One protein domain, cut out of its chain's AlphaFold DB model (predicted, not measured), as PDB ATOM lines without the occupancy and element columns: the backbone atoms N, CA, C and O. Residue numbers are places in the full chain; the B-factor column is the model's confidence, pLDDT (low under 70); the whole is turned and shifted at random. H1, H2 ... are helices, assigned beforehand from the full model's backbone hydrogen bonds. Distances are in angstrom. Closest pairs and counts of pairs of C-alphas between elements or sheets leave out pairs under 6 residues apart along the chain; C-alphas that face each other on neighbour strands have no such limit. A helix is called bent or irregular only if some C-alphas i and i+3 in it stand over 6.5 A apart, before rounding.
ATOM      1  N   LEU A   2     -27.570  -5.645 -55.483       50.16
ATOM      2  CA  LEU A   2     -27.764  -6.534 -54.320       50.16
ATOM      3  C   LEU A   2     -28.128  -7.992 -54.672       50.16
ATOM      4  O   LEU A   2     -27.481  -8.922 -54.205       50.16
ATOM      5  N   LEU A   3     -29.072  -8.195 -55.598       52.66
ATOM      6  CA  LEU A   3     -29.428  -9.526 -56.120       52.66
ATOM      7  C   LEU A   3     -28.251 -10.284 -56.761       52.66
ATOM      8  O   LEU A   3     -28.180 -11.501 -56.671       52.66
ATOM      9  N   ILE A   4     -27.322  -9.569 -57.402       54.66
ATOM     10  CA  ILE A   4     -26.141 -10.169 -58.038       54.66
ATOM     11  C   ILE A   4     -25.091 -10.505 -56.969       54.66
ATOM     12  O   ILE A   4     -24.492 -11.574 -57.025       54.66
ATOM     13  N   GLY A   5     -24.907  -9.629 -55.973       52.94
ATOM     14  CA  GLY A   5     -23.979  -9.846 -54.859       52.94
ATOM     15  C   GLY A   5     -24.336 -11.070 -54.008       52.94
ATOM     16  O   GLY A   5     -23.464 -11.883 -53.715       52.94
ATOM     17  N   ASN A   6     -25.625 -11.272 -53.714       57.03
ATOM     18  CA  ASN A   6     -26.092 -12.435 -52.947       57.03
ATOM     19  C   ASN A   6     -25.828 -13.785 -53.635       57.03
ATOM     20  O   ASN A   6     -25.746 -14.804 -52.955       57.03
ATOM     21  N   HIS A   7     -25.667 -13.812 -54.961       57.12
ATOM     22  CA  HIS A   7     -25.357 -15.036 -55.705       57.12
ATOM     23  C   HIS A   7     -23.856 -15.358 -55.796       57.12
ATOM     24  O   HIS A   7     -23.511 -16.448 -56.247       57.12
ATOM     25  N   ILE A   8     -22.965 -14.443 -55.390       58.41
ATOM     26  CA  ILE A   8     -21.509 -14.598 -55.548       58.41
ATOM     27  C   ILE A   8     -20.843 -14.980 -54.216       58.41
ATOM     28  O   ILE A   8     -20.162 -16.001 -54.152       58.41
ATOM     29  N   SER A   9     -21.035 -14.188 -53.155       62.00
ATOM     30  CA  SER A   9     -20.571 -14.465 -51.779       62.00
ATOM     31  C   SER A   9     -21.086 -13.399 -50.799       62.00
ATOM     32  O   SER A   9     -21.349 -12.269 -51.216       62.00
ATOM     33  N   SER A  10     -21.166 -13.708 -49.497       62.91
ATOM     34  CA  SER A  10     -21.606 -12.756 -48.454       62.91
ATOM     35  C   SER A  10     -20.774 -11.469 -48.424       62.91
ATOM     36  O   SER A  10     -21.327 -10.378 -48.330       62.91
ATOM     37  N   ASP A  11     -19.455 -11.581 -48.584       68.12
ATOM     38  CA  ASP A  11     -18.556 -10.422 -48.560       68.12
ATOM     39  C   ASP A  11     -18.729  -9.548 -49.808       68.12
ATOM     40  O   ASP A  11     -18.680  -8.320 -49.734       68.12
ATOM     41  N   SER A  12     -18.990 -10.164 -50.967       69.94
ATOM     42  CA  SER A  12     -19.267  -9.416 -52.196       69.94
ATOM     43  C   SER A  12     -20.609  -8.685 -52.133       69.94
ATOM     44  O   SER A  12     -20.707  -7.565 -52.634       69.94
ATOM     45  N   ALA A  13     -21.619  -9.262 -51.473       68.38
ATOM     46  CA  ALA A  13     -22.915  -8.623 -51.270       68.38
ATOM     47  C   ALA A  13     -22.781  -7.314 -50.482       68.38
ATOM     48  O   ALA A  13     -23.277  -6.289 -50.943       68.38
ATOM     49  N   ILE A  14     -22.011  -7.327 -49.388       74.06
ATOM     50  CA  ILE A  14     -21.738  -6.139 -48.562       74.06
ATOM     51  C   ILE A  14     -21.012  -5.058 -49.376       74.06
ATOM     52  O   ILE A  14     -21.346  -3.878 -49.301       74.06
ATOM     53  N   VAL A  15     -20.029  -5.440 -50.201       78.62
ATOM     54  CA  VAL A  15     -19.318  -4.479 -51.066       78.62
ATOM     55  C   VAL A  15     -20.266  -3.845 -52.089       78.62
ATOM     56  O   VAL A  15     -20.227  -2.630 -52.290       78.62
ATOM     57  N   PHE A  16     -21.128  -4.639 -52.727       77.50
ATOM     58  CA  PHE A  16     -22.109  -4.126 -53.686       77.50
ATOM     59  C   PHE A  16     -23.199  -3.272 -53.031       77.50
ATOM     60  O   PHE A  16     -23.675  -2.330 -53.663       77.50
ATOM     61  N   GLU A  17     -23.584  -3.581 -51.795       74.88
ATOM     62  CA  GLU A  17     -24.521  -2.792 -50.996       74.88
ATOM     63  C   GLU A  17     -23.938  -1.417 -50.666       74.88
ATOM     64  O   GLU A  17     -24.507  -0.403 -51.069       74.88
ATOM     65  N   ASN A  18     -22.735  -1.385 -50.086       78.00
ATOM     66  CA  ASN A  18     -22.022  -0.144 -49.774       78.00
ATOM     67  C   ASN A  18     -21.802   0.718 -51.025       78.00
ATOM     68  O   ASN A  18     -21.924   1.943 -50.991       78.00
ATOM     69  N   PHE A  19     -21.480   0.089 -52.159       80.81
ATOM     70  CA  PHE A  19     -21.310   0.805 -53.420       80.81
ATOM     71  C   PHE A  19     -22.631   1.389 -53.946       80.81
ATOM     72  O   PHE A  19     -22.653   2.516 -54.443       80.81
ATOM     73  N   ALA A  20     -23.736   0.647 -53.829       78.31
ATOM     74  CA  ALA A  20     -25.057   1.121 -54.231       78.31
ATOM     75  C   ALA A  20     -25.531   2.289 -53.355       78.31
ATOM     76  O   ALA A  20     -26.028   3.283 -53.887       78.31
ATOM     77  N   GLU A  21     -25.322   2.204 -52.042       77.75
ATOM     78  CA  GLU A  21     -25.638   3.273 -51.095       77.75
ATOM     79  C   GLU A  21     -24.817   4.537 -51.383       77.75
ATOM     80  O   GLU A  21     -25.354   5.644 -51.454       77.75
ATOM     81  N   LEU A  22     -23.521   4.381 -51.673       79.88
ATOM     82  CA  LEU A  22     -22.655   5.498 -52.043       79.88
ATOM     83  C   LEU A  22     -23.108   6.185 -53.341       79.88
ATOM     84  O   LEU A  22     -23.121   7.415 -53.414       79.88
ATOM     85  N   LEU A  23     -23.516   5.418 -54.357       80.50
ATOM     86  CA  LEU A  23     -24.071   5.975 -55.596       80.50
ATOM     87  C   LEU A  23     -25.403   6.694 -55.369       80.50
ATOM     88  O   LEU A  23     -25.632   7.751 -55.961       80.50
ATOM     89  N   TYR A  24     -26.268   6.145 -54.517       78.19
ATOM     90  CA  TYR A  24     -27.531   6.779 -54.157       78.19
ATOM     91  C   TYR A  24     -27.294   8.125 -53.458       78.19
ATOM     92  O   TYR A  24     -27.879   9.142 -53.840       78.19
ATOM     93  N   ASN A  25     -26.345   8.166 -52.523       78.50
ATOM     94  CA  ASN A  25     -25.960   9.392 -51.828       78.50
ATOM     95  C   ASN A  25     -25.303  10.413 -52.773       78.50
ATOM     96  O   ASN A  25     -25.518  11.618 -52.646       78.50
ATOM     97  N   LEU A  26     -24.554   9.960 -53.782       84.62
ATOM     98  CA  LEU A  26     -23.944  10.845 -54.778       84.62
ATOM     99  C   LEU A  26     -24.990  11.597 -55.621       84.62
ATOM    100  O   LEU A  26     -24.742  12.727 -56.052       84.62
ATOM    101  N   LEU A  27     -26.168  11.003 -55.833       83.69
ATOM    102  CA  LEU A  27     -27.228  11.546 -56.683       83.69
ATOM    103  C   LEU A  27     -27.648  12.966 -56.261       83.69
ATOM    104  O   LEU A  27     -27.831  13.837 -57.111       83.69
ATOM    105  N   GLY A  28     -27.749  13.229 -54.954       84.81
ATOM    106  CA  GLY A  28     -28.119  14.553 -54.444       84.81
ATOM    107  C   GLY A  28     -27.074  15.630 -54.700       84.81
ATOM    108  O   GLY A  28     -27.421  16.748 -55.083       84.81
ATOM    109  N   TYR A  29     -25.792  15.284 -54.596       88.12
ATOM    110  CA  TYR A  29     -24.701  16.194 -54.946       88.12
ATOM    111  C   TYR A  29     -24.671  16.488 -56.449       88.12
ATOM    112  O   TYR A  29     -24.468  17.637 -56.847       88.12
ATOM    113  N   VAL A  30     -24.940  15.477 -57.283       89.25
ATOM    114  CA  VAL A  30     -25.044  15.625 -58.741       89.25
ATOM    115  C   VAL A  30     -26.184  16.576 -59.107       89.25
ATOM    116  O   VAL A  30     -25.960  17.544 -59.837       89.25
ATOM    117  N   PHE A  31     -27.385  16.363 -58.558       88.56
ATOM    118  CA  PHE A  31     -28.505  17.285 -58.758       88.56
ATOM    119  C   PHE A  31     -28.161  18.696 -58.294       88.56
ATOM    120  O   PHE A  31     -28.402  19.655 -59.029       88.56
ATOM    121  N   CYS A  32     -27.537  18.829 -57.122       90.38
ATOM    122  CA  CYS A  32     -27.199  20.134 -56.581       90.38
ATOM    123  C   CYS A  32     -26.252  20.922 -57.496       90.38
ATOM    124  O   CYS A  32     -26.473  22.108 -57.767       90.38
ATOM    125  N   TYR A  33     -25.235  20.244 -58.027       91.12
ATOM    126  CA  TYR A  33     -24.281  20.826 -58.960       91.12
ATOM    127  C   TYR A  33     -24.959  21.296 -60.254       91.12
ATOM    128  O   TYR A  33     -24.854  22.469 -60.619       91.12
ATOM    129  N   PHE A  34     -25.677  20.403 -60.942       90.50
ATOM    130  CA  PHE A  34     -26.235  20.699 -62.265       90.50
ATOM    131  C   PHE A  34     -27.381  21.710 -62.220       90.50
ATOM    132  O   PHE A  34     -27.438  22.593 -63.077       90.50
ATOM    133  N   ILE A  35     -28.250  21.643 -61.207       89.69
ATOM    134  CA  ILE A  35     -29.333  22.621 -61.030       89.69
ATOM    135  C   ILE A  35     -28.741  24.013 -60.800       89.69
ATOM    136  O   ILE A  35     -29.130  24.973 -61.466       89.69
ATOM    137  N   THR A  36     -27.745  24.122 -59.917       89.19
ATOM    138  CA  THR A  36     -27.101  25.410 -59.628       89.19
ATOM    139  C   THR A  36     -26.369  25.954 -60.849       89.19
ATOM    140  O   THR A  36     -26.447  27.149 -61.142       89.19
ATOM    141  N   LEU A  37     -25.679  25.094 -61.599       89.44
ATOM    142  CA  LEU A  37     -24.994  25.484 -62.828       89.44
ATOM    143  C   LEU A  37     -25.978  26.064 -63.855       89.44
ATOM    144  O   LEU A  37     -25.719  27.129 -64.417       89.44
ATOM    145  N   GLN A  38     -27.121  25.403 -64.049       88.50
ATOM    146  CA  GLN A  38     -28.141  25.828 -65.004       88.50
ATOM    147  C   GLN A  38     -28.794  27.158 -64.595       88.50
ATOM    148  O   GLN A  38     -28.938  28.055 -65.424       88.50
ATOM    149  N   LEU A  39     -29.131  27.324 -63.313       87.00
ATOM    150  CA  LEU A  39     -29.799  28.526 -62.795       87.00
ATOM    151  C   LEU A  39     -28.872  29.743 -62.630       87.00
ATOM    152  O   LEU A  39     -29.351  30.863 -62.447       87.00
ATOM    153  N   THR A  40     -27.550  29.549 -62.701       83.38
ATOM    154  CA  THR A  40     -26.545  30.623 -62.586       83.38
ATOM    155  C   THR A  40     -25.855  30.956 -63.920       83.38
ATOM    156  O   THR A  40     -24.727  31.460 -63.940       83.38
ATOM    157  N   ASN A  41     -26.556  30.730 -65.039       76.62
ATOM    158  CA  ASN A  41     -26.138  31.024 -66.419       76.62
ATOM    159  C   ASN A  41     -24.948  30.195 -66.946       76.62
ATOM    160  O   ASN A  41     -24.260  30.640 -67.866       76.62
ATOM    161  N   GLY A  42     -24.668  29.015 -66.381       65.56
ATOM    162  CA  GLY A  42     -23.752  27.999 -66.933       65.56
ATOM    163  C   GLY A  42     -22.259  28.353 -67.002       65.56
ATOM    164  O   GLY A  42     -21.430  27.472 -67.203       65.56
ATOM    165  N   LYS A  43     -21.880  29.624 -66.826       64.19
ATOM    166  CA  LYS A  43     -20.500  30.106 -67.021       64.19
ATOM    167  C   LYS A  43     -19.607  29.964 -65.786       64.19
ATOM    168  O   LYS A  43     -18.389  29.955 -65.922       64.19
ATOM    169  N   ASN A  44     -20.185  29.846 -64.589       70.50
ATOM    170  CA  ASN A  44     -19.441  29.870 -63.328       70.50
ATOM    171  C   ASN A  44     -19.523  28.527 -62.590       70.50
ATOM    172  O   ASN A  44     -20.251  28.400 -61.604       70.50
ATOM    173  N   SER A  45     -18.707  27.555 -63.011       83.75
ATOM    174  CA  SER A  45     -18.554  26.253 -62.333       83.75
ATOM    175  C   SER A  45     -18.207  26.381 -60.842       83.75
ATOM    176  O   SER A  45     -18.577  25.525 -60.045       83.75
ATOM    177  N   PHE A  46     -17.575  27.490 -60.441       87.00
ATOM    178  CA  PHE A  46     -17.286  27.803 -59.042       87.00
ATOM    179  C   PHE A  46     -18.547  27.940 -58.173       87.00
ATOM    180  O   PHE A  46     -18.556  27.457 -57.045       87.00
ATOM    181  N   LYS A  47     -19.623  28.564 -58.678       87.62
ATOM    182  CA  LYS A  47     -20.878  28.715 -57.917       87.62
ATOM    183  C   LYS A  47     -21.536  27.354 -57.667       87.62
ATOM    184  O   LYS A  47     -21.998  27.097 -56.562       87.62
ATOM    185  N   ALA A  48     -21.513  26.482 -58.674       88.25
ATOM    186  CA  ALA A  48     -22.017  25.114 -58.576       88.25
ATOM    187  C   ALA A  48     -21.154  24.233 -57.656       88.25
ATOM    188  O   ALA A  48     -21.671  23.418 -56.904       88.25
ATOM    189  N   PHE A  49     -19.831  24.412 -57.655       91.12
ATOM    190  CA  PHE A  49     -18.971  23.730 -56.686       91.12
ATOM    191  C   PHE A  49     -19.246  24.204 -55.251       91.12
ATOM    192  O   PHE A  49     -19.313  23.398 -54.325       91.12
ATOM    193  N   TRP A  50     -19.463  25.508 -55.060       91.88
ATOM    194  CA  TRP A  50     -19.796  26.055 -53.747       91.88
ATOM    195  C   TRP A  50     -21.143  25.551 -53.221       91.88
ATOM    196  O   TRP A  50     -21.244  25.241 -52.040       91.88
ATOM    197  N   SER A  51     -22.165  25.406 -54.072       91.25
ATOM    198  CA  SER A  51     -23.455  24.851 -53.636       91.25
ATOM    199  C   SER A  51     -23.350  23.389 -53.200       91.25
ATOM    200  O   SER A  51     -24.013  22.994 -52.245       91.25
ATOM    201  N   VAL A  52     -22.480  22.598 -53.835       91.44
ATOM    202  CA  VAL A  52     -22.163  21.227 -53.394       91.44
ATOM    203  C   VAL A  52     -21.508  21.234 -52.011       91.44
ATOM    204  O   VAL A  52     -21.862  20.415 -51.165       91.44
ATOM    205  N   LEU A  53     -20.610  22.186 -51.743       91.19
ATOM    206  CA  LEU A  53     -20.013  22.367 -50.416       91.19
ATOM    207  C   LEU A  53     -21.076  22.773 -49.383       91.19
ATOM    208  O   LEU A  53     -21.143  22.174 -48.313       91.19
ATOM    209  N   CYS A  54     -21.960  23.717 -49.718       90.56
ATOM    210  CA  CYS A  54     -23.099  24.080 -48.871       90.56
ATOM    211  C   CYS A  54     -24.024  22.889 -48.602       90.56
ATOM    212  O   CYS A  54     -24.514  22.753 -47.485       90.56
ATOM    213  N   LEU A  55     -24.243  22.012 -49.588       89.94
ATOM    214  CA  LEU A  55     -24.999  20.783 -49.376       89.94
ATOM    215  C   LEU A  55     -24.282  19.895 -48.362       89.94
ATOM    216  O   LEU A  55     -24.914  19.515 -47.393       89.94
ATOM    217  N   ALA A  56     -22.980  19.636 -48.509       88.12
ATOM    218  CA  ALA A  56     -22.215  18.840 -47.541       88.12
ATOM    219  C   ALA A  56     -22.265  19.426 -46.115       88.12
ATOM    220  O   ALA A  56     -22.392  18.703 -45.132       88.12
ATOM    221  N   VAL A  57     -22.226  20.751 -45.985       88.44
ATOM    222  CA  VAL A  57     -22.382  21.420 -44.686       88.44
ATOM    223  C   VAL A  57     -23.795  21.223 -44.144       88.44
ATOM    224  O   VAL A  57     -23.953  20.852 -42.985       88.44
ATOM    225  N   PHE A  58     -24.816  21.389 -44.984       87.75
ATOM    226  CA  PHE A  58     -26.200  21.099 -44.621       87.75
ATOM    227  C   PHE A  58     -26.373  19.644 -44.166       87.75
ATOM    228  O   PHE A  58     -26.976  19.421 -43.122       87.75
ATOM    229  N   THR A  59     -25.809  18.665 -44.884       83.19
ATOM    230  CA  THR A  59     -25.929  17.240 -44.536       83.19
ATOM    231  C   THR A  59     -25.300  16.953 -43.175       83.19
ATOM    232  O   THR A  59     -25.900  16.278 -42.345       83.19
ATOM    233  N   THR A  60     -24.116  17.515 -42.913       83.19
ATOM    234  CA  THR A  60     -23.428  17.350 -41.623       83.19
ATOM    235  C   THR A  60     -24.167  18.031 -40.473       83.19
ATOM    236  O   THR A  60     -24.262  17.459 -39.392       83.19
ATOM    237  N   ALA A  61     -24.733  19.219 -40.703       82.00
ATOM    238  CA  ALA A  61     -25.496  19.957 -39.699       82.00
ATOM    239  C   ALA A  61     -26.871  19.330 -39.416       82.00
ATOM    240  O   ALA A  61     -27.338  19.382 -38.282       82.00
ATOM    241  N   ALA A  62     -27.506  18.731 -40.426       76.62
ATOM    242  CA  ALA A  62     -28.787  18.037 -40.294       76.62
ATOM    243  C   ALA A  62     -28.672  16.666 -39.603       76.62
ATOM    244  O   ALA A  62     -29.686  16.110 -39.178       76.62
ATOM    245  N   GLY A  63     -27.456  16.123 -39.460       70.50
ATOM    246  CA  GLY A  63     -27.202  14.876 -38.741       70.50
ATOM    247  C   GLY A  63     -28.060  13.707 -39.246       70.50
ATOM    248  O   GLY A  63     -28.025  13.362 -40.426       70.50
ATOM    249  N   ALA A  64     -28.843  13.110 -38.339       51.09
ATOM    250  CA  ALA A  64     -29.665  11.912 -38.555       51.09
ATOM    251  C   ALA A  64     -30.744  12.036 -39.654       51.09
ATOM    252  O   ALA A  64     -31.192  11.013 -40.167       51.09
ATOM    253  N   PHE A  65     -31.114  13.251 -40.087       52.47
ATOM    254  CA  PHE A  65     -32.037  13.449 -41.220       52.47
ATOM    255  C   PHE A  65     -31.508  12.805 -42.521       52.47
ATOM    256  O   PHE A  65     -32.278  12.436 -43.409       52.47
ATOM    257  N   TYR A  66     -30.183  12.649 -42.628       50.88
ATOM    258  CA  TYR A  66     -29.505  12.105 -43.803       50.88
ATOM    259  C   TYR A  66     -29.430  10.571 -43.859       50.88
ATOM    260  O   TYR A  66     -29.000  10.040 -44.880       50.88
ATOM    261  N   GLY A  67     -29.867   9.855 -42.813       50.66
ATOM    262  CA  GLY A  67     -29.905   8.385 -42.809       50.66
ATOM    263  C   GLY A  67     -31.031   7.778 -43.659       50.66
ATOM    264  O   GLY A  67     -30.927   6.630 -44.069       50.66
ATOM    265  N   ASN A  68     -32.079   8.552 -43.977       49.44
ATOM    266  CA  ASN A  68     -33.357   8.021 -44.479       49.44
ATOM    267  C   ASN A  68     -33.679   8.421 -45.932       49.44
ATOM    268  O   ASN A  68     -34.795   8.833 -46.246       49.44
ATOM    269  N   GLY A  69     -32.704   8.354 -46.840       54.69
ATOM    270  CA  GLY A  69     -32.996   8.367 -48.280       54.69
ATOM    271  C   GLY A  69     -33.316   9.728 -48.932       54.69
ATOM    272  O   GLY A  69     -33.476   9.786 -50.152       54.69
ATOM    273  N   THR A  70     -33.315  10.844 -48.192       62.44
ATOM    274  CA  THR A  70     -33.732  12.189 -48.677       62.44
ATOM    275  C   THR A  70     -32.655  12.981 -49.437       62.44
ATOM    276  O   THR A  70     -32.745  14.202 -49.639       62.44
ATOM    277  N   VAL A  71     -31.595  12.300 -49.870       66.75
ATOM    278  CA  VAL A  71     -30.360  12.934 -50.344       66.75
ATOM    279  C   VAL A  71     -30.582  13.766 -51.604       66.75
ATOM    280  O   VAL A  71     -30.063  14.877 -51.731       66.75
ATOM    281  N   TYR A  72     -31.423  13.297 -52.525       78.19
ATOM    282  CA  TYR A  72     -31.671  14.045 -53.753       78.19
ATOM    283  C   TYR A  72     -32.617  15.233 -53.563       78.19
ATOM    284  O   TYR A  72     -32.385  16.287 -54.153       78.19
ATOM    285  N   PHE A  73     -33.639  15.112 -52.709       83.19
ATOM    286  CA  PHE A  73     -34.552  16.219 -52.429       83.19
ATOM    287  C   PHE A  73     -33.835  17.364 -51.710       83.19
ATOM    288  O   PHE A  73     -33.947  18.519 -52.123       83.19
ATOM    289  N   SER A  74     -33.020  17.048 -50.699       82.38
ATOM    290  CA  SER A  74     -32.178  18.049 -50.031       82.38
ATOM    291  C   SER A  74     -31.197  18.721 -51.001       82.38
ATOM    292  O   SER A  74     -31.028  19.942 -50.955       82.38
ATOM    293  N   GLY A  75     -30.630  17.962 -51.946       86.44
ATOM    294  CA  GLY A  75     -29.810  18.504 -53.029       86.44
ATOM    295  C   GLY A  75     -30.545  19.522 -53.908       86.44
ATOM    296  O   GLY A  75     -29.991  20.580 -54.208       86.44
ATOM    297  N   ILE A  76     -31.804  19.253 -54.269       88.69
ATOM    298  CA  ILE A  76     -32.645  20.182 -55.045       88.69
ATOM    299  C   ILE A  76     -32.940  21.458 -54.240       88.69
ATOM    300  O   ILE A  76     -32.784  22.563 -54.761       88.69
ATOM    301  N   VAL A  77     -33.327  21.326 -52.966       88.50
ATOM    302  CA  VAL A  77     -33.668  22.468 -52.099       88.50
ATOM    303  C   VAL A  77     -32.467  23.394 -51.900       88.50
ATOM    304  O   VAL A  77     -32.585  24.607 -52.095       88.50
ATOM    305  N   ILE A  78     -31.299  22.836 -51.570       90.25
ATOM    306  CA  ILE A  78     -30.073  23.622 -51.387       90.25
ATOM    307  C   ILE A  78     -29.646  24.279 -52.701       90.25
ATOM    308  O   ILE A  78     -29.267  25.448 -52.694       90.25
ATOM    309  N   ALA A  79     -29.766  23.593 -53.839       91.25
ATOM    310  CA  ALA A  79     -29.436  24.183 -55.134       91.25
ATOM    311  C   ALA A  79     -30.311  25.386 -55.484       91.25
ATOM    312  O   ALA A  79     -29.795  26.408 -55.945       91.25
ATOM    313  N   LEU A  80     -31.620  25.298 -55.237       91.06
ATOM    314  CA  LEU A  80     -32.547  26.412 -55.447       91.06
ATOM    315  C   LEU A  80     -32.212  27.591 -54.529       91.06
ATOM    316  O   LEU A  80     -32.126  28.729 -54.994       91.06
ATOM    317  N   LEU A  81     -31.947  27.317 -53.249       90.56
ATOM    318  CA  LEU A  81     -31.557  28.331 -52.272       90.56
ATOM    319  C   LEU A  81     -30.244  29.023 -52.659       90.56
ATOM    320  O   LEU A  81     -30.172  30.254 -52.692       90.56
ATOM    321  N   CYS A  82     -29.213  28.249 -53.001       89.69
ATOM    322  CA  CYS A  82     -27.923  28.780 -53.430       89.69
ATOM    323  C   CYS A  82     -28.058  29.607 -54.709       89.69
ATOM    324  O   CYS A  82     -27.529  30.717 -54.780       89.69
ATOM    325  N   SER A  83     -28.804  29.111 -55.695       89.50
ATOM    326  CA  SER A  83     -29.038  29.817 -56.958       89.50
ATOM    327  C   SER A  83     -29.752  31.151 -56.745       89.50
ATOM    328  O   SER A  83     -29.351  32.163 -57.319       89.50
ATOM    329  N   PHE A  84     -30.761  31.183 -55.870       90.06
ATOM    330  CA  PHE A  84     -31.474  32.408 -55.513       90.06
ATOM    331  C   PHE A  84     -30.540  33.458 -54.891       90.06
ATOM    332  O   PHE A  84     -30.525  34.614 -55.320       90.06
ATOM    333  N   LEU A  85     -29.708  33.054 -53.927       88.88
ATOM    334  CA  LEU A  85     -28.765  33.957 -53.258       88.88
ATOM    335  C   LEU A  85     -27.661  34.446 -54.207       88.88
ATOM    336  O   LEU A  85     -27.332  35.634 -54.214       88.88
ATOM    337  N   PHE A  86     -27.135  33.569 -55.064       88.75
ATOM    338  CA  PHE A  86     -26.106  33.915 -56.048       88.75
ATOM    339  C   PHE A  86     -26.558  34.875 -57.146       88.75
ATOM    340  O   PHE A  86     -25.691  35.470 -57.796       88.75
ATOM    341  N   ASN A  87     -27.866  34.971 -57.390       86.94
ATOM    342  CA  ASN A  87     -28.443  35.877 -58.379       86.94
ATOM    343  C   ASN A  87     -28.789  37.245 -57.778       86.94
ATOM    344  O   ASN A  87     -28.878  38.223 -58.515       86.94
ATOM    345  N   ARG A  88     -28.961  37.332 -56.452       85.94
ATOM    346  CA  ARG A  88     -29.380  38.563 -55.764       85.94
ATOM    347  C   ARG A  88     -28.235  39.337 -55.116       85.94
ATOM    348  O   ARG A  88     -28.330  40.555 -54.996       85.94
ATOM    349  N   PHE A  89     -27.185  38.648 -54.680       87.81
ATOM    350  CA  PHE A  89     -26.086  39.252 -53.931       87.81
ATOM    351  C   PHE A  89     -24.776  39.292 -54.721       87.81
ATOM    352  O   PHE A  89     -24.516  38.465 -55.597       87.81
ATOM    353  N   GLU A  90     -23.914  40.243 -54.359       86.62
ATOM    354  CA  GLU A  90     -22.529  40.278 -54.824       86.62
ATOM    355  C   GLU A  90     -21.751  39.039 -54.361       86.62
ATOM    356  O   GLU A  90     -22.084  38.413 -53.355       86.62
ATOM    357  N   LYS A  91     -20.665  38.701 -55.068       83.56
ATOM    358  CA  LYS A  91     -19.935  37.434 -54.892       83.56
ATOM    359  C   LYS A  91     -19.566  37.132 -53.432       83.56
ATOM    360  O   LYS A  91     -19.816  36.022 -52.975       83.56
ATOM    361  N   ALA A  92     -18.985  38.089 -52.709       84.88
ATOM    362  CA  ALA A  92     -18.543  37.868 -51.329       84.88
ATOM    363  C   ALA A  92     -19.722  37.645 -50.368       84.88
ATOM    364  O   ALA A  92     -19.695  36.724 -49.554       84.88
ATOM    365  N   LEU A  93     -20.777  38.450 -50.507       89.00
ATOM    366  CA  LEU A  93     -21.956  38.398 -49.647       89.00
ATOM    367  C   LEU A  93     -22.850  37.188 -49.971       89.00
ATOM    368  O   LEU A  93     -23.469  36.607 -49.083       89.00
ATOM    369  N   ALA A  94     -22.868  36.744 -51.229       87.44
ATOM    370  CA  ALA A  94     -23.543  35.520 -51.648       87.44
ATOM    371  C   ALA A  94     -22.874  34.262 -51.066       87.44
ATOM    372  O   ALA A  94     -23.557  33.353 -50.602       87.44
ATOM    373  N   LEU A  95     -21.537  34.199 -51.049       88.50
ATOM    374  CA  LEU A  95     -20.808  33.046 -50.500       88.50
ATOM    375  C   LEU A  95     -21.003  32.912 -48.985       88.50
ATOM    376  O   LEU A  95     -21.245  31.812 -48.491       88.50
ATOM    377  N   SER A  96     -20.948  34.022 -48.246       88.00
ATOM    378  CA  SER A  96     -21.177  33.997 -46.799       88.00
ATOM    379  C   SER A  96     -22.636  33.685 -46.452       88.00
ATOM    380  O   SER A  96     -22.889  32.836 -45.600       88.00
ATOM    381  N   SER A  97     -23.598  34.310 -47.139       89.25
ATOM    382  CA  SER A  97     -25.028  34.061 -46.897       89.25
ATOM    383  C   SER A  97     -25.435  32.625 -47.213       89.25
ATOM    384  O   SER A  97     -26.111  32.008 -46.397       89.25
ATOM    385  N   THR A  98     -24.983  32.052 -48.333       91.38
ATOM    386  CA  THR A  98     -25.270  30.645 -48.681       91.38
ATOM    387  C   THR A  98     -24.757  29.674 -47.620       91.38
ATOM    388  O   THR A  98     -25.486  28.766 -47.226       91.38
ATOM    389  N   MET A  99     -23.549  29.904 -47.095       91.31
ATOM    390  CA  MET A  99     -22.974  29.079 -46.035       91.31
ATOM    391  C   MET A  99     -23.773  29.185 -44.730       91.31
ATOM    392  O   MET A  99     -24.177  28.167 -44.170       91.31
ATOM    393  N   ILE A 100     -24.069  30.405 -44.273       91.69
ATOM    394  CA  ILE A 100     -24.845  30.634 -43.045       91.69
ATOM    395  C   ILE A 100     -26.246  30.023 -43.171       91.69
ATOM    396  O   ILE A 100     -26.684  29.303 -42.276       91.69
ATOM    397  N   CYS A 101     -26.930  30.248 -44.296       91.00
ATOM    398  CA  CYS A 101     -28.232  29.648 -44.558       91.00
ATOM    399  C   CYS A 101     -28.158  28.117 -44.542       91.00
ATOM    400  O   CYS A 101     -29.006  27.498 -43.911       91.00
ATOM    401  N   SER A 102     -27.149  27.499 -45.165       89.62
ATOM    402  CA  SER A 102     -27.020  26.033 -45.190       89.62
ATOM    403  C   SER A 102     -26.904  25.420 -43.788       89.62
ATOM    404  O   SER A 102     -27.550  24.412 -43.507       89.62
ATOM    405  N   ILE A 103     -26.175  26.075 -42.879       90.50
ATOM    406  CA  ILE A 103     -26.044  25.647 -41.480       90.50
ATOM    407  C   ILE A 103     -27.370  25.826 -40.737       90.50
ATOM    408  O   ILE A 103     -27.828  24.903 -40.066       90.50
ATOM    409  N   LEU A 104     -28.005  26.997 -40.869       90.12
ATOM    410  CA  LEU A 104     -29.275  27.293 -40.201       90.12
ATOM    411  C   LEU A 104     -30.384  26.330 -40.635       90.12
ATOM    412  O   LEU A 104     -31.104  25.808 -39.786       90.12
ATOM    413  N   PHE A 105     -30.497  26.064 -41.939       87.94
ATOM    414  CA  PHE A 105     -31.435  25.073 -42.455       87.94
ATOM    415  C   PHE A 105     -31.078  23.669 -41.970       87.94
ATOM    416  O   PHE A 105     -31.979  22.955 -41.548       87.94
ATOM    417  N   GLY A 106     -29.799  23.280 -41.956       87.00
ATOM    418  CA  GLY A 106     -29.384  21.966 -41.458       87.00
ATOM    419  C   GLY A 106     -29.826  21.732 -40.013       87.00
ATOM    420  O   GLY A 106     -30.521  20.761 -39.732       87.00
ATOM    421  N   ILE A 107     -29.533  22.679 -39.118       86.94
ATOM    422  CA  ILE A 107     -29.948  22.612 -37.707       86.94
ATOM    423  C   ILE A 107     -31.479  22.553 -37.585       86.94
ATOM    424  O   ILE A 107     -32.011  21.752 -36.822       86.94
ATOM    425  N   LEU A 108     -32.198  23.377 -38.352       87.62
ATOM    426  CA  LEU A 108     -33.660  23.410 -38.339       87.62
ATOM    427  C   LEU A 108     -34.270  22.073 -38.790       87.62
ATOM    428  O   LEU A 108     -35.186  21.579 -38.140       87.62
ATOM    429  N   PHE A 109     -33.753  21.464 -39.860       83.81
ATOM    430  CA  PHE A 109     -34.190  20.141 -40.319       83.81
ATOM    431  C   PHE A 109     -33.849  19.042 -39.307       83.81
ATOM    432  O   PHE A 109     -34.672  18.157 -39.081       83.81
ATOM    433  N   GLY A 110     -32.693  19.142 -38.644       83.19
ATOM    434  CA  GLY A 110     -32.320  18.260 -37.541       83.19
ATOM    435  C   GLY A 110     -33.305  18.321 -36.368       83.19
ATOM    436  O   GLY A 110     -33.640  17.288 -35.815       83.19
ATOM    437  N   PHE A 111     -33.839  19.499 -36.025       84.19
ATOM    438  CA  PHE A 111     -34.890  19.612 -35.000       84.19
ATOM    439  C   PHE A 111     -36.265  19.134 -35.473       84.19
ATOM    440  O   PHE A 111     -37.056  18.648 -34.668       84.19
ATOM    441  N   LEU A 112     -36.586  19.300 -36.758       85.62
ATOM    442  CA  LEU A 112     -37.887  18.907 -37.301       85.62
ATOM    443  C   LEU A 112     -38.012  17.399 -37.554       85.62
ATOM    444  O   LEU A 112     -39.139  16.950 -37.757       85.62
ATOM    445  N   ILE A 113     -36.920  16.623 -37.522       82.88
ATOM    446  CA  ILE A 113     -36.980  15.174 -37.777       82.88
ATOM    447  C   ILE A 113     -37.882  14.455 -36.775       82.88
ATOM    448  O   ILE A 113     -38.777  13.730 -37.190       82.88
ATOM    449  N   ASP A 114     -37.752  14.744 -35.479       84.12
ATOM    450  CA  ASP A 114     -38.554  14.080 -34.446       84.12
ATOM    451  C   ASP A 114     -40.045  14.407 -34.613       84.12
ATOM    452  O   ASP A 114     -40.918  13.558 -34.432       84.12
ATOM    453  N   TYR A 115     -40.368  15.646 -34.995       88.81
ATOM    454  CA  TYR A 115     -41.744  16.042 -35.304       88.81
ATOM    455  C   TYR A 115     -42.263  15.340 -36.558       88.81
ATOM    456  O   TYR A 115     -43.431  14.948 -36.601       88.81
ATOM    457  N   PHE A 116     -41.408  15.175 -37.568       87.75
ATOM    458  CA  PHE A 116     -41.739  14.464 -38.791       87.75
ATOM    459  C   PHE A 116     -41.982  12.973 -38.529       87.75
ATOM    460  O   PHE A 116     -43.009  12.454 -38.956       87.75
ATOM    461  N   ASP A 117     -41.127  12.308 -37.756       87.56
ATOM    462  CA  ASP A 117     -41.291  10.897 -37.400       87.56
ATOM    463  C   ASP A 117     -42.557  10.674 -36.565       87.56
ATOM    464  O   ASP A 117     -43.335   9.758 -36.840       87.56
ATOM    465  N   ASN A 118     -42.846  11.566 -35.611       91.06
ATOM    466  CA  ASN A 118     -44.109  11.547 -34.869       91.06
ATOM    467  C   ASN A 118     -45.329  11.733 -35.783       91.06
ATOM    468  O   ASN A 118     -46.349  11.061 -35.609       91.06
ATOM    469  N   PHE A 119     -45.233  12.615 -36.780       92.44
ATOM    470  CA  PHE A 119     -46.279  12.791 -37.781       92.44
ATOM    471  C   PHE A 119     -46.460  11.536 -38.650       92.44
ATOM    472  O   PHE A 119     -47.596  11.120 -38.883       92.44
ATOM    473  N   VAL A 120     -45.370  10.900 -39.082       92.19
ATOM    474  CA  VAL A 120     -45.395   9.650 -39.856       92.19
ATOM    475  C   VAL A 120     -46.015   8.512 -39.043       92.19
ATOM    476  O   VAL A 120     -46.850   7.778 -39.576       92.19
ATOM    477  N   MET A 121     -45.681   8.382 -37.756       92.31
ATOM    478  CA  MET A 121     -46.300   7.397 -36.859       92.31
ATOM    479  C   MET A 121     -47.801   7.648 -36.697       92.31
ATOM    480  O   MET A 121     -48.604   6.739 -36.916       92.31
ATOM    481  N   TRP A 122     -48.200   8.893 -36.416       94.75
ATOM    482  CA  TRP A 122     -49.611   9.279 -36.325       94.75
ATOM    483  C   TRP A 122     -50.377   8.965 -37.618       94.75
ATOM    484  O   TRP A 122     -51.495   8.449 -37.585       94.75
ATOM    485  N   LEU A 123     -49.774   9.244 -38.775       94.31
ATOM    486  CA  LEU A 123     -50.370   8.941 -40.070       94.31
ATOM    487  C   LEU A 123     -50.499   7.426 -40.285       94.31
ATOM    488  O   LEU A 123     -51.545   6.955 -40.734       94.31
ATOM    489  N   SER A 124     -49.472   6.660 -39.918       93.62
ATOM    490  CA  SER A 124     -49.438   5.198 -40.051       93.62
ATOM    491  C   SER A 124     -50.517   4.523 -39.200       93.62
ATOM    492  O   SER A 124     -51.230   3.650 -39.697       93.62
ATOM    493  N   GLU A 125     -50.739   4.995 -37.969       92.62
ATOM    494  CA  GLU A 125     -51.856   4.567 -37.113       92.62
ATOM    495  C   GLU A 125     -53.218   4.804 -37.769       92.62
ATOM    496  O   GLU A 125     -54.126   3.978 -37.670       92.62
ATOM    497  N   ARG A 126     -53.379   5.932 -38.471       92.50
ATOM    498  CA  ARG A 126     -54.629   6.261 -39.165       92.50
ATOM    499  C   ARG A 126     -54.839   5.445 -40.427       92.50
ATOM    500  O   ARG A 126     -55.984   5.326 -40.861       92.50
ATOM    501  N   VAL A 127     -53.783   4.936 -41.041       92.81
ATOM    502  CA  VAL A 127     -53.870   4.140 -42.266       92.81
ATOM    503  C   VAL A 127     -54.083   2.664 -41.936       92.81
ATOM    504  O   VAL A 127     -54.906   2.022 -42.593       92.81
ATOM    505  N   SER A 128     -53.406   2.141 -40.913       91.50
ATOM    506  CA  SER A 128     -53.442   0.727 -40.527       91.50
ATOM    507  C   SER A 128     -54.832   0.251 -40.062       91.50
ATOM    508  O   SER A 128     -55.662   1.026 -39.586       91.50
TER     509      SER A 128
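Overview. This is residues 2 to 128 of the 385 residues of an uncharacterized protein of Oscillospiraceae bacterium (UniProt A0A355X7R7). Three helices, H3, H4 and H5a, make a loose up-and-down bundle, each running against the one before it. The long helix H2 packs along H4 and reaches past it to the short H1 at its far end, while the last helix bends away from the bundle and sticks out with residues 115 to 128. The printed part has 127 residues with five named helices, H1 to H5 in order, and no named strand; its class is all helix. It is loose, with a radius of gyration of the C-alphas of 17.8 A, and spans 54 by 40 by 22 A, only just flat.

Arrangement. Start at H1, residues 2 to 5, which touches residues 12 to 17 alone of H2, residues 10 to 39; the closest C-alphas, of Gly 5 and Ala 13, are 3.9 A apart. Farther along, residues 29 to 37 alone of H2 touch H3, residues 45 to 67, at a steep tilt of 48 degrees, opposite ways; the closest C-alphas are those of Tyr 33 and Ala 48, 4.9 A apart. H2 touches H4, residues 71 to 88, at a shallow tilt of 22 degrees, the same way, with C-alphas 28 and 72 closest at 3.7 A. H3 and H4 form a helical hairpin at a steep tilt of 43 degrees; H3 touches H4 with residues 47 to 55 alone, and the closest C-alphas, of Ser 51 and Cys 82, are 6.0 A apart. By its hydrogen bonds H5, residues 91 to 127, was assigned as one helix, but it is bent: C-alphas 111 and 114 are 6.7 A apart, and its arms H5a, residues 91 to 111, and H5b, residues 114 to 127, stand at a steep tilt of 51 degrees. H4 and H5a form a second helical hairpin, its tilt of 34 degrees only just shallow; residues 94 to 102 alone of H5a touch H4, with C-alphas 86 and 94 closest at 5.3 A. H3 and H5a touch at a shallow tilt of 15 degrees, the same way, with C-alphas 62 and 106 closest at 4.1 A. The helix packing is part aligned, part crossed. H2 and H5a are apart, and H5b touches no helix. Every O i to N i+4 pair is within hydrogen-bond range in H4, H5a and H5b, against 24 of 26 in H2 and 15 of 19 in H3; H1 is too short for such a pair.

Along the chain. Find C-alpha 2 at (-27.764, -6.534, -54.320), where H1 begins. H2 runs 44.5 A from C-alpha 10 at (-21.606, -12.756, -48.454); it is neither bent nor irregular, but only just, with C-alphas 25 and 28 6.2 A apart. H3, 28.8 A, is irregular: C-alphas 61 and 64 are 9.1 A apart, and it has a kink of 83 degrees near residue 61. H4 measures 26.2 A, H5a 30.6 A and H5b 19.9 A, ending at C-alpha 127, (-53.870, 4.140, -42.266).

Size, cuts and confidence. The two C-alphas farthest apart, of His 7 and Glu 90, are 55.4 A apart. The printed part has no cut, and the four links are tight. Mean pLDDT of the printed part is 81.7; residues 2 to 13, 42 to 43 and 64 to 71 are under 70.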